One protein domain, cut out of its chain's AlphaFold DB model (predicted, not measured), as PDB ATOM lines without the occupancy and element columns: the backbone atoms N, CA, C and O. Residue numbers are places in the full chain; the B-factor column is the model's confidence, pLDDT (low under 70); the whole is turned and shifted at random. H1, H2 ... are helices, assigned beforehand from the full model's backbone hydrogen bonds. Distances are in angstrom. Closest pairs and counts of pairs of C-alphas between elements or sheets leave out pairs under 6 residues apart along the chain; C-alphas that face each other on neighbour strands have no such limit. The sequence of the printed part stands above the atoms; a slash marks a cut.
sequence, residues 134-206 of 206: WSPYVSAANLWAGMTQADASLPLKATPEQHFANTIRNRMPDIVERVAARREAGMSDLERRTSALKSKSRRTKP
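Overview. This is residues 134 to 206 of the 206 residues of an uncharacterized protein of Bradyrhizobium sp. LMTR 3 (UniProt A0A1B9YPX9). One long straight helix, H3, makes the length of this model, and a small head of two shorter helices sits at its beginning. H2 and the start of H3 form an L-shaped corner, the last turns of H1 pack into that corner, and residues 134 to 142 and 184 to 206 stick out as two free arms. Look for 73 printed residues with three named helices, in the order H1, H2, H3, and no named strand; the class is all helix. The whole is extended, with a radius of gyration of the C-alphas of 17.9 A and spans of 62 by 26 by 20 A.

Arrangement. Start from H3, residues 173 to 203, and look near its beginning for H1, residues 134 to 149. H3 touches H1 with residues 176 to 180 alone, and H1 touches H3 with residues 144 to 148 alone. Their closest C-alphas are those of Thr 148 and Val 176, 6.1 A apart. The two run opposite ways at a steep tilt of 63 degrees. Next find H2, residues 160 to 171, which H1 touches with residues 143 to 148 alone; the closest C-alphas, those of Met 147 and Ala 165, are 4.4 A apart. H1 and H2 run the same way at a steep tilt of 56 degrees. H2 and H3 are close but not clearly touching, with the C-alphas of Arg 169 and Val 176 closest at 6.2 A. Their lines are about perpendicular, at 76 degrees. In H1 and H2 every O i to N i+4 pair is within hydrogen-bond range, and in H3 26 of 27 are.

Along the chain. Find C-alpha 173 at (8.238, 23.905, 15.666); from there H3 runs 45.8 A to C-alpha 203 at (13.869, -21.225, 10.588), with y falling along the way. H2 covers residues 160 to 171 and measures 16.3 A from first to last C-alpha. H1 begins at C-alpha 134, at (-10.577, 3.881, 17.136), and runs 22.3 A to C-alpha 149.

Size, cuts and confidence. The outline is a rod, and the C-alphas farthest apart, those of Leu 156 and Pro 206, are 62.5 A apart. Without the stretches that stand free, the body has 41 residues and spans 31 by 16 by 12 A. The printed part has no cut and ends at residue 206, the chain's last. The link from H2 to H3 is tight, with 1 residue, and the link from H1 to H2 is short, with 10. The mean pLDDT of the printed part is 82.3; look for values under 70 at residues 134, 190, 205 and 206.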
ATOM      1  N   TRP A 134     -11.837   3.581  17.824       59.16
ATOM      2  CA  TRP A 134     -10.577   3.881  17.136       59.16
ATOM      3  C   TRP A 134     -10.564   5.298  16.543       59.16
ATOM      4  O   TRP A 134      -9.491   5.858  16.311       59.16
ATOM      5  N   SER A 135     -11.739   5.905  16.351       70.75
ATOM      6  CA  SER A 135     -11.905   7.195  15.675       70.75
ATOM      7  C   SER A 135     -11.130   8.359  16.327       70.75
ATOM      8  O   SER A 135     -10.434   9.076  15.601       70.75
ATOM      9  N   PRO A 136     -11.113   8.542  17.666       73.75
ATOM     10  CA  PRO A 136     -10.416   9.674  18.287       73.75
ATOM     11  C   PRO A 136      -8.889   9.564  18.217       73.75
ATOM     12  O   PRO A 136      -8.208  10.553  17.947       73.75
ATOM     13  N   TYR A 137      -8.339   8.360  18.406       73.94
ATOM     14  CA  TYR A 137      -6.892   8.131  18.321       73.94
ATOM     15  C   TYR A 137      -6.382   8.299  16.892       73.94
ATOM     16  O   TYR A 137      -5.350   8.934  16.679       73.94
ATOM     17  N   VAL A 138      -7.125   7.775  15.912       76.62
ATOM     18  CA  VAL A 138      -6.811   7.961  14.490       76.62
ATOM     19  C   VAL A 138      -6.916   9.439  14.114       76.62
ATOM     20  O   VAL A 138      -6.026   9.951  13.443       76.62
ATOM     21  N   SER A 139      -7.927  10.155  14.612       80.00
ATOM     22  CA  SER A 139      -8.077  11.598  14.383       80.00
ATOM     23  C   SER A 139      -6.910  12.397  14.963       80.00
ATOM     24  O   SER A 139      -6.340  13.232  14.266       80.00
ATOM     25  N   ALA A 140      -6.484  12.102  16.195       79.44
ATOM     26  CA  ALA A 140      -5.314  12.739  16.796       79.44
ATOM     27  C   ALA A 140      -4.023  12.414  16.022       79.44
ATOM     28  O   ALA A 140      -3.217  13.304  15.762       79.44
ATOM     29  N   ALA A 141      -3.832  11.157  15.611       82.88
ATOM     30  CA  ALA A 141      -2.674  10.745  14.820       82.88
ATOM     31  C   ALA A 141      -2.640  11.424  13.440       82.88
ATOM     32  O   ALA A 141      -1.577  11.863  12.999       82.88
ATOM     33  N   ASN A 142      -3.793  11.548  12.780       85.12
ATOM     34  CA  ASN A 142      -3.938  12.242  11.503       85.12
ATOM     35  C   ASN A 142      -3.697  13.744  11.651       85.12
ATOM     36  O   ASN A 142      -3.024  14.338  10.814       85.12
ATOM     37  N   LEU A 143      -4.180  14.346  12.738       85.75
ATOM     38  CA  LEU A 143      -3.946  15.750  13.053       85.75
ATOM     39  C   LEU A 143      -2.448  16.035  13.236       85.75
ATOM     40  O   LEU A 143      -1.917  16.959  12.620       85.75
ATOM     41  N   TRP A 144      -1.744  15.196  14.003       87.50
ATOM     42  CA  TRP A 144      -0.287  15.282  14.145       87.50
ATOM     43  C   TRP A 144       0.442  15.050  12.821       87.50
ATOM     44  O   TRP A 144       1.389  15.772  12.514       87.50
ATOM     45  N   ALA A 145      -0.004  14.086  12.009       87.25
ATOM     46  CA  ALA A 145       0.557  13.866  10.678       87.25
ATOM     47  C   ALA A 145       0.411  15.125   9.805       87.25
ATOM     48  O   ALA A 145       1.386  15.573   9.204       87.25
ATOM     49  N   GLY A 146      -0.772  15.749   9.822       87.31
ATOM     50  CA  GLY A 146      -1.042  17.011   9.142       87.31
ATOM     51  C   GLY A 146      -0.099  18.127   9.591       87.31
ATOM     52  O   GLY A 146       0.486  18.789   8.746       87.31
ATOM     53  N   MET A 147       0.137  18.283  10.898       89.75
ATOM     54  CA  MET A 147       1.103  19.259  11.437       89.75
ATOM     55  C   MET A 147       2.528  19.016  10.942       89.75
ATOM     56  O   MET A 147       3.202  19.957  10.530       89.75
ATOM     57  N   THR A 148       2.986  17.761  10.934       89.31
ATOM     58  CA  THR A 148       4.340  17.415  10.461       89.31
ATOM     59  C   THR A 148       4.527  17.628   8.957       89.31
ATOM     60  O   THR A 148       5.644  17.861   8.501       89.31
ATOM     61  N   GLN A 149       3.442  17.587   8.181       87.94
ATOM     62  CA  GLN A 149       3.453  17.761   6.725       87.94
ATOM     63  C   GLN A 149       3.069  19.179   6.278       87.94
ATOM     64  O   GLN A 149       3.184  19.489   5.097       87.94
ATOM     65  N   ALA A 150       2.622  20.042   7.194       88.69
ATOM     66  CA  ALA A 150       2.081  21.355   6.858       88.69
ATOM     67  C   ALA A 150       3.148  22.272   6.228       88.69
ATOM     68  O   ALA A 150       4.230  22.430   6.788       88.69
ATOM     69  N   ASP A 151       2.860  22.861   5.069       81.12
ATOM     70  CA  ASP A 151       3.775  23.777   4.381       81.12
ATOM     71  C   ASP A 151       3.686  25.195   4.969       81.12
ATOM     72  O   ASP A 151       2.625  25.827   4.944       81.12
ATOM     73  N   ALA A 152       4.820  25.722   5.440       72.88
ATOM     74  CA  ALA A 152       4.925  27.067   6.002       72.88
ATOM     75  C   ALA A 152       4.511  28.180   5.015       72.88
ATOM     76  O   ALA A 152       4.132  29.265   5.455       72.88
ATOM     77  N   SER A 153       4.539  27.915   3.702       76.44
ATOM     78  CA  SER A 153       4.160  28.855   2.634       76.44
ATOM     79  C   SER A 153       2.661  28.878   2.281       76.44
ATOM     80  O   SER A 153       2.267  29.490   1.292       76.44
ATOM     81  N   LEU A 154       1.836  28.230   3.108       75.12
ATOM     82  CA  LEU A 154       0.369  28.201   3.142       75.12
ATOM     83  C   LEU A 154      -0.400  28.969   2.036       75.12
ATOM     84  O   LEU A 154      -0.458  30.202   2.059       75.12
ATOM     85  N   PRO A 155      -1.111  28.273   1.124       73.56
ATOM     86  CA  PRO A 155      -1.988  28.938   0.165       73.56
ATOM     87  C   PRO A 155      -3.179  29.617   0.861       73.56
ATOM     88  O   PRO A 155      -3.742  29.097   1.822       73.56
ATOM     89  N   LEU A 156      -3.644  30.744   0.306       71.44
ATOM     90  CA  LEU A 156      -4.782  31.530   0.822       71.44
ATOM     91  C   LEU A 156      -6.122  30.761   0.896       71.44
ATOM     92  O   LEU A 156      -7.065  31.251   1.507       71.44
ATOM     93  N   LYS A 157      -6.231  29.587   0.259       83.56
ATOM     94  CA  LYS A 157      -7.445  28.751   0.196       83.56
ATOM     95  C   LYS A 157      -7.299  27.433   0.968       83.56
ATOM     96  O   LYS A 157      -7.724  26.386   0.485       83.56
ATOM     97  N   ALA A 158      -6.642  27.460   2.119       86.12
ATOM     98  CA  ALA A 158      -6.471  26.265   2.932       86.12
ATOM     99  C   ALA A 158      -7.716  25.946   3.774       86.12
ATOM    100  O   ALA A 158      -8.525  26.822   4.087       86.12
ATOM    101  N   THR A 159      -7.882  24.674   4.136       88.25
ATOM    102  CA  THR A 159      -8.957  24.249   5.044       88.25
ATOM    103  C   THR A 159      -8.668  24.710   6.482       88.25
ATOM    104  O   THR A 159      -7.511  24.990   6.820       88.25
ATOM    105  N   PRO A 160      -9.678  24.774   7.370       84.19
ATOM    106  CA  PRO A 160      -9.463  25.095   8.781       84.19
ATOM    107  C   PRO A 160      -8.412  24.202   9.460       84.19
ATOM    108  O   PRO A 160      -7.567  24.699  10.205       84.19
ATOM    109  N   GLU A 161      -8.394  22.902   9.154       83.94
ATOM    110  CA  GLU A 161      -7.419  21.948   9.693       83.94
ATOM    111  C   GLU A 161      -5.998  22.267   9.219       83.94
ATOM    112  O   GLU A 161      -5.056  22.199  10.006       83.94
ATOM    113  N   GLN A 162      -5.834  22.658   7.952       86.06
ATOM    114  CA  GLN A 162      -4.544  23.070   7.400       86.06
ATOM    115  C   GLN A 162      -4.060  24.386   8.020       86.06
ATOM    116  O   GLN A 162      -2.880  24.518   8.350       86.06
ATOM    117  N   HIS A 163      -4.956  25.355   8.225       84.56
ATOM    118  CA  HIS A 163      -4.630  26.592   8.933       84.56
ATOM    119  C   HIS A 163      -4.206  26.327  10.382       84.56
ATOM    120  O   HIS A 163      -3.218  26.899  10.851       84.56
ATOM    121  N   PHE A 164      -4.905  25.431  11.079       86.88
ATOM    122  CA  PHE A 164      -4.545  25.020  12.431       86.88
ATOM    123  C   PHE A 164      -3.189  24.305  12.463       86.88
ATOM    124  O   PHE A 164      -2.304  24.704  13.220       86.88
ATOM    125  N   ALA A 165      -2.987  23.313  11.592       88.88
ATOM    126  CA  ALA A 165      -1.744  22.555  11.497       88.88
ATOM    127  C   ALA A 165      -0.526  23.466  11.274       88.88
ATOM    128  O   ALA A 165       0.484  23.339  11.965       88.88
ATOM    129  N   ASN A 166      -0.650  24.444  10.376       88.19
ATOM    130  CA  ASN A 166       0.405  25.420  10.128       88.19
ATOM    131  C   ASN A 166       0.603  26.419  11.263       88.19
ATOM    132  O   ASN A 166       1.733  26.791  11.561       88.19
ATOM    133  N   THR A 167      -0.476  26.848  11.921       88.38
ATOM    134  CA  THR A 167      -0.367  27.715  13.100       88.38
ATOM    135  C   THR A 167       0.463  27.026  14.179       88.38
ATOM    136  O   THR A 167       1.358  27.644  14.752       88.38
ATOM    137  N   ILE A 168       0.203  25.740  14.422       89.75
ATOM    138  CA  ILE A 168       0.947  24.930  15.387       89.75
ATOM    139  C   ILE A 168       2.396  24.731  14.933       89.75
ATOM    140  O   ILE A 168       3.299  25.009  15.717       89.75
ATOM    141  N   ARG A 169       2.637  24.353  13.669       90.44
ATOM    142  CA  ARG A 169       3.995  24.191  13.121       90.44
ATOM    143  C   ARG A 169       4.835  25.465  13.230       90.44
ATOM    144  O   ARG A 169       5.985  25.396  13.640       90.44
ATOM    145  N   ASN A 170       4.255  26.621  12.915       88.50
ATOM    146  CA  ASN A 170       4.969  27.896  12.938       88.50
ATOM    147  C   ASN A 170       5.201  28.425  14.360       88.50
ATOM    148  O   ASN A 170       6.188  29.114  14.600       88.50
ATOM    149  N   ARG A 171       4.289  28.149  15.304       91.12
ATOM    150  CA  ARG A 171       4.391  28.661  16.683       91.12
ATOM    151  C   ARG A 171       5.120  27.728  17.644       91.12
ATOM    152  O   ARG A 171       5.610  28.207  18.658       91.12
ATOM    153  N   MET A 172       5.140  26.428  17.364       92.06
ATOM    154  CA  MET A 172       5.743  25.396  18.217       92.06
ATOM    155  C   MET A 172       6.513  24.363  17.370       92.06
ATOM    156  O   MET A 172       6.173  23.174  17.390       92.06
ATOM    157  N   PRO A 173       7.514  24.795  16.577       93.19
ATOM    158  CA  PRO A 173       8.238  23.905  15.666       93.19
ATOM    159  C   PRO A 173       8.970  22.780  16.407       93.19
ATOM    160  O   PRO A 173       8.923  21.628  15.981       93.19
ATOM    161  N   ASP A 174       9.549  23.081  17.569       93.88
ATOM    162  CA  ASP A 174      10.288  22.139  18.411       93.88
ATOM    163  C   ASP A 174       9.413  20.965  18.892       93.88
ATOM    164  O   ASP A 174       9.856  19.814  18.944       93.88
ATOM    165  N   ILE A 175       8.137  21.229  19.201       92.06
ATOM    166  CA  ILE A 175       7.178  20.198  19.606       92.06
ATOM    167  C   ILE A 175       6.825  19.306  18.418       92.06
ATOM    168  O   ILE A 175       6.781  18.080  18.564       92.06
ATOM    169  N   VAL A 176       6.601  19.897  17.241       91.81
ATOM    170  CA  VAL A 176       6.284  19.148  16.017       91.81
ATOM    171  C   VAL A 176       7.448  18.234  15.625       91.81
ATOM    172  O   VAL A 176       7.233  17.048  15.371       91.81
ATOM    173  N   GLU A 177       8.677  18.744  15.657       92.88
ATOM    174  CA  GLU A 177       9.895  17.975  15.376       92.88
ATOM    175  C   GLU A 177      10.084  16.822  16.368       92.88
ATOM    176  O   GLU A 177      10.351  15.684  15.979       92.88
ATOM    177  N   ARG A 178       9.854  17.074  17.659       91.38
ATOM    178  CA  ARG A 178       9.942  16.051  18.709       91.38
ATOM    179  C   ARG A 178       8.932  14.920  18.507       91.38
ATOM    180  O   ARG A 178       9.254  13.755  18.753       91.38
ATOM    181  N   VAL A 179       7.709  15.240  18.084       88.94
ATOM    182  CA  VAL A 179       6.677  14.237  17.768       88.94
ATOM    183  C   VAL A 179       7.064  13.437  16.522       88.94
ATOM    184  O   VAL A 179       6.946  12.210  16.543       88.94
ATOM    185  N   ALA A 180       7.576  14.099  15.478       90.12
ATOM    186  CA  ALA A 180       8.060  13.437  14.266       90.12
ATOM    187  C   ALA A 180       9.186  12.438  14.580       90.12
ATOM    188  O   ALA A 180       9.060  11.255  14.263       90.12
ATOM    189  N   ALA A 181      10.208  12.867  15.327       90.38
ATOM    190  CA  ALA A 181      11.331  12.018  15.723       90.38
ATOM    191  C   ALA A 181      10.887  10.789  16.541       90.38
ATOM    192  O   ALA A 181      11.355   9.672  16.316       90.38
ATOM    193  N   ARG A 182       9.932  10.954  17.471       87.25
ATOM    194  CA  ARG A 182       9.369   9.826  18.241       87.25
ATOM    195  C   ARG A 182       8.613   8.840  17.356       87.25
ATOM    196  O   ARG A 182       8.670   7.635  17.603       87.25
ATOM    197  N   ARG A 183       7.889   9.338  16.352       84.56
ATOM    198  CA  ARG A 183       7.150   8.499  15.406       84.56
ATOM    199  C   ARG A 183       8.102   7.679  14.542       84.56
ATOM    200  O   ARG A 183       7.877   6.483  14.388       84.56
ATOM    201  N   GLU A 184       9.163   8.293  14.029       85.00
ATOM    202  CA  GLU A 184      10.210   7.602  13.267       85.00
ATOM    203  C   GLU A 184      10.894   6.522  14.111       85.00
ATOM    204  O   GLU A 184      10.982   5.369  13.683       85.00
ATOM    205  N   ALA A 185      11.269   6.851  15.352       84.69
ATOM    206  CA  ALA A 185      11.838   5.884  16.288       84.69
ATOM    207  C   ALA A 185      10.878   4.707  16.552       84.69
ATOM    208  O   ALA A 185      11.273   3.546  16.429       84.69
ATOM    209  N   GLY A 186       9.600   4.986  16.831       83.25
ATOM    210  CA  GLY A 186       8.587   3.955  17.073       83.25
ATOM    211  C   GLY A 186       8.303   3.059  15.859       83.25
ATOM    212  O   GLY A 186       8.135   1.849  16.019       83.25
ATOM    213  N   MET A 187       8.287   3.623  14.644       76.12
ATOM    214  CA  MET A 187       8.165   2.841  13.407       76.12
ATOM    215  C   MET A 187       9.384   1.938  13.203       76.12
ATOM    216  O   MET A 187       9.214   0.751  12.925       76.12
ATOM    217  N   SER A 188      10.595   2.452  13.445       74.50
ATOM    218  CA  SER A 188      11.826   1.664  13.321       74.50
ATOM    219  C   SER A 188      11.858   0.461  14.277       74.50
ATOM    220  O   SER A 188      12.276  -0.635  13.899       74.50
ATOM    221  N   ASP A 189      11.330   0.608  15.496       70.25
ATOM    222  CA  ASP A 189      11.224  -0.490  16.462       70.25
ATOM    223  C   ASP A 189      10.181  -1.540  16.048       70.25
ATOM    224  O   ASP A 189      10.390  -2.747  16.237       70.25
ATOM    225  N   LEU A 190       9.070  -1.116  15.438       64.69
ATOM    226  CA  LEU A 190       8.058  -2.021  14.888       64.69
ATOM    227  C   LEU A 190       8.613  -2.827  13.698       64.69
ATOM    228  O   LEU A 190       8.410  -4.042  13.613       64.69
ATOM    229  N   GLU A 191       9.358  -2.183  12.802       70.75
ATOM    230  CA  GLU A 191      10.023  -2.822  11.659       70.75
ATOM    231  C   GLU A 191      11.088  -3.831  12.103       70.75
ATOM    232  O   GLU A 191      11.159  -4.950  11.578       70.75
ATOM    233  N   ARG A 192      11.865  -3.496  13.141       71.69
ATOM    234  CA  ARG A 192      12.822  -4.423  13.769       71.69
ATOM    235  C   ARG A 192      12.118  -5.652  14.343       71.69
ATOM    236  O   ARG A 192      12.550  -6.782  14.105       71.69
ATOM    237  N   ARG A 193      10.998  -5.462  15.049       74.19
ATOM    238  CA  ARG A 193      10.197  -6.559  15.624       74.19
ATOM    239  C   ARG A 193       9.584  -7.463  14.556       74.19
ATOM    240  O   ARG A 193       9.671  -8.684  14.664       74.19
ATOM    241  N   THR A 194       8.996  -6.886  13.513       79.50
ATOM    242  CA  THR A 194       8.378  -7.656  12.419       79.50
ATOM    243  C   THR A 194       9.418  -8.426  11.601       79.50
ATOM    244  O   THR A 194       9.182  -9.585  11.247       79.50
ATOM    245  N   SER A 195      10.600  -7.850  11.375       79.94
ATOM    246  CA  SER A 195      11.724  -8.527  10.717       79.94
ATOM    247  C   SER A 195      12.263  -9.701  11.547       79.94
ATOM    248  O   SER A 195      12.506 -10.779  11.001       79.94
ATOM    249  N   ALA A 196      12.360  -9.544  12.873       83.12
ATOM    250  CA  ALA A 196      12.756 -10.618  13.791       83.12
ATOM    251  C   ALA A 196      11.727 -11.767  13.858       83.12
ATOM    252  O   ALA A 196      12.095 -12.931  14.017       83.12
ATOM    253  N   LEU A 197      10.433 -11.467  13.718       83.44
ATOM    254  CA  LEU A 197       9.378 -12.486  13.655       83.44
ATOM    255  C   LEU A 197       9.406 -13.256  12.326       83.44
ATOM    256  O   LEU A 197       9.306 -14.485  12.322       83.44
ATOM    257  N   LYS A 198       9.619 -12.562  11.199       83.88
ATOM    258  CA  LYS A 198       9.759 -13.193   9.875       83.88
ATOM    259  C   LYS A 198      11.000 -14.091   9.786       83.88
ATOM    260  O   LYS A 198      10.923 -15.165   9.191       83.88
ATOM    261  N   SER A 199      12.123 -13.697  10.391       83.00
ATOM    262  CA  SER A 199      13.345 -14.516  10.411       83.00
ATOM    263  C   SER A 199      13.205 -15.771  11.283       83.00
ATOM    264  O   SER A 199      13.686 -16.834  10.890       83.00
ATOM    265  N   LYS A 200      12.477 -15.691  12.407       83.94
ATOM    266  CA  LYS A 200      12.120 -16.865  13.225       83.94
ATOM    267  C   LYS A 200      11.198 -17.833  12.479       83.94
ATOM    268  O   LYS A 200      11.467 -19.027  12.480       83.94
ATOM    269  N   SER A 201      10.183 -17.327  11.773       79.12
ATOM    270  CA  SER A 201       9.240 -18.158  11.003       79.12
ATOM    271  C   SER A 201       9.894 -18.903   9.825       79.12
ATOM    272  O   SER A 201       9.458 -19.998   9.475       79.12
ATOM    273  N   ARG A 202      10.973 -18.359   9.239       80.38
ATOM    274  CA  ARG A 202      11.750 -19.040   8.183       80.38
ATOM    275  C   ARG A 202      12.655 -20.164   8.699       80.38
ATOM    276  O   ARG A 202      13.009 -21.027   7.910       80.38
ATOM    277  N   ARG A 203      13.022 -20.173   9.986       76.81
ATOM    278  CA  ARG A 203      13.869 -21.225  10.588       76.81
ATOM    279  C   ARG A 203      13.089 -22.450  11.075       76.81
ATOM    280  O   ARG A 203      13.705 -23.457  11.387       76.81
ATOM    281  N   THR A 204      11.763 -22.370  11.154       75.38
ATOM    282  CA  THR A 204      10.893 -23.431  11.693       75.38
ATOM    283  C   THR A 204      10.092 -24.179  10.627       75.38
ATOM    284  O   THR A 204       9.194 -24.938  10.980       75.38
ATOM    285  N   LYS A 205      10.361 -23.957   9.334       60.91
ATOM    286  CA  LYS A 205       9.825 -24.822   8.277       60.91
ATOM    287  C   LYS A 205      10.825 -25.967   8.039       60.91
ATOM    288  O   LYS A 205      11.938 -25.642   7.626       60.91
ATOM    289  N   PRO A 206      10.471 -27.222   8.378       68.12
ATOM    290  CA  PRO A 206      11.292 -28.399   8.099       68.12
ATOM    291  C   PRO A 206      11.422 -28.661   6.596       68.12
ATOM    292  O   PRO A 206      10.529 -28.211   5.836       68.12
TER     293      PRO A 206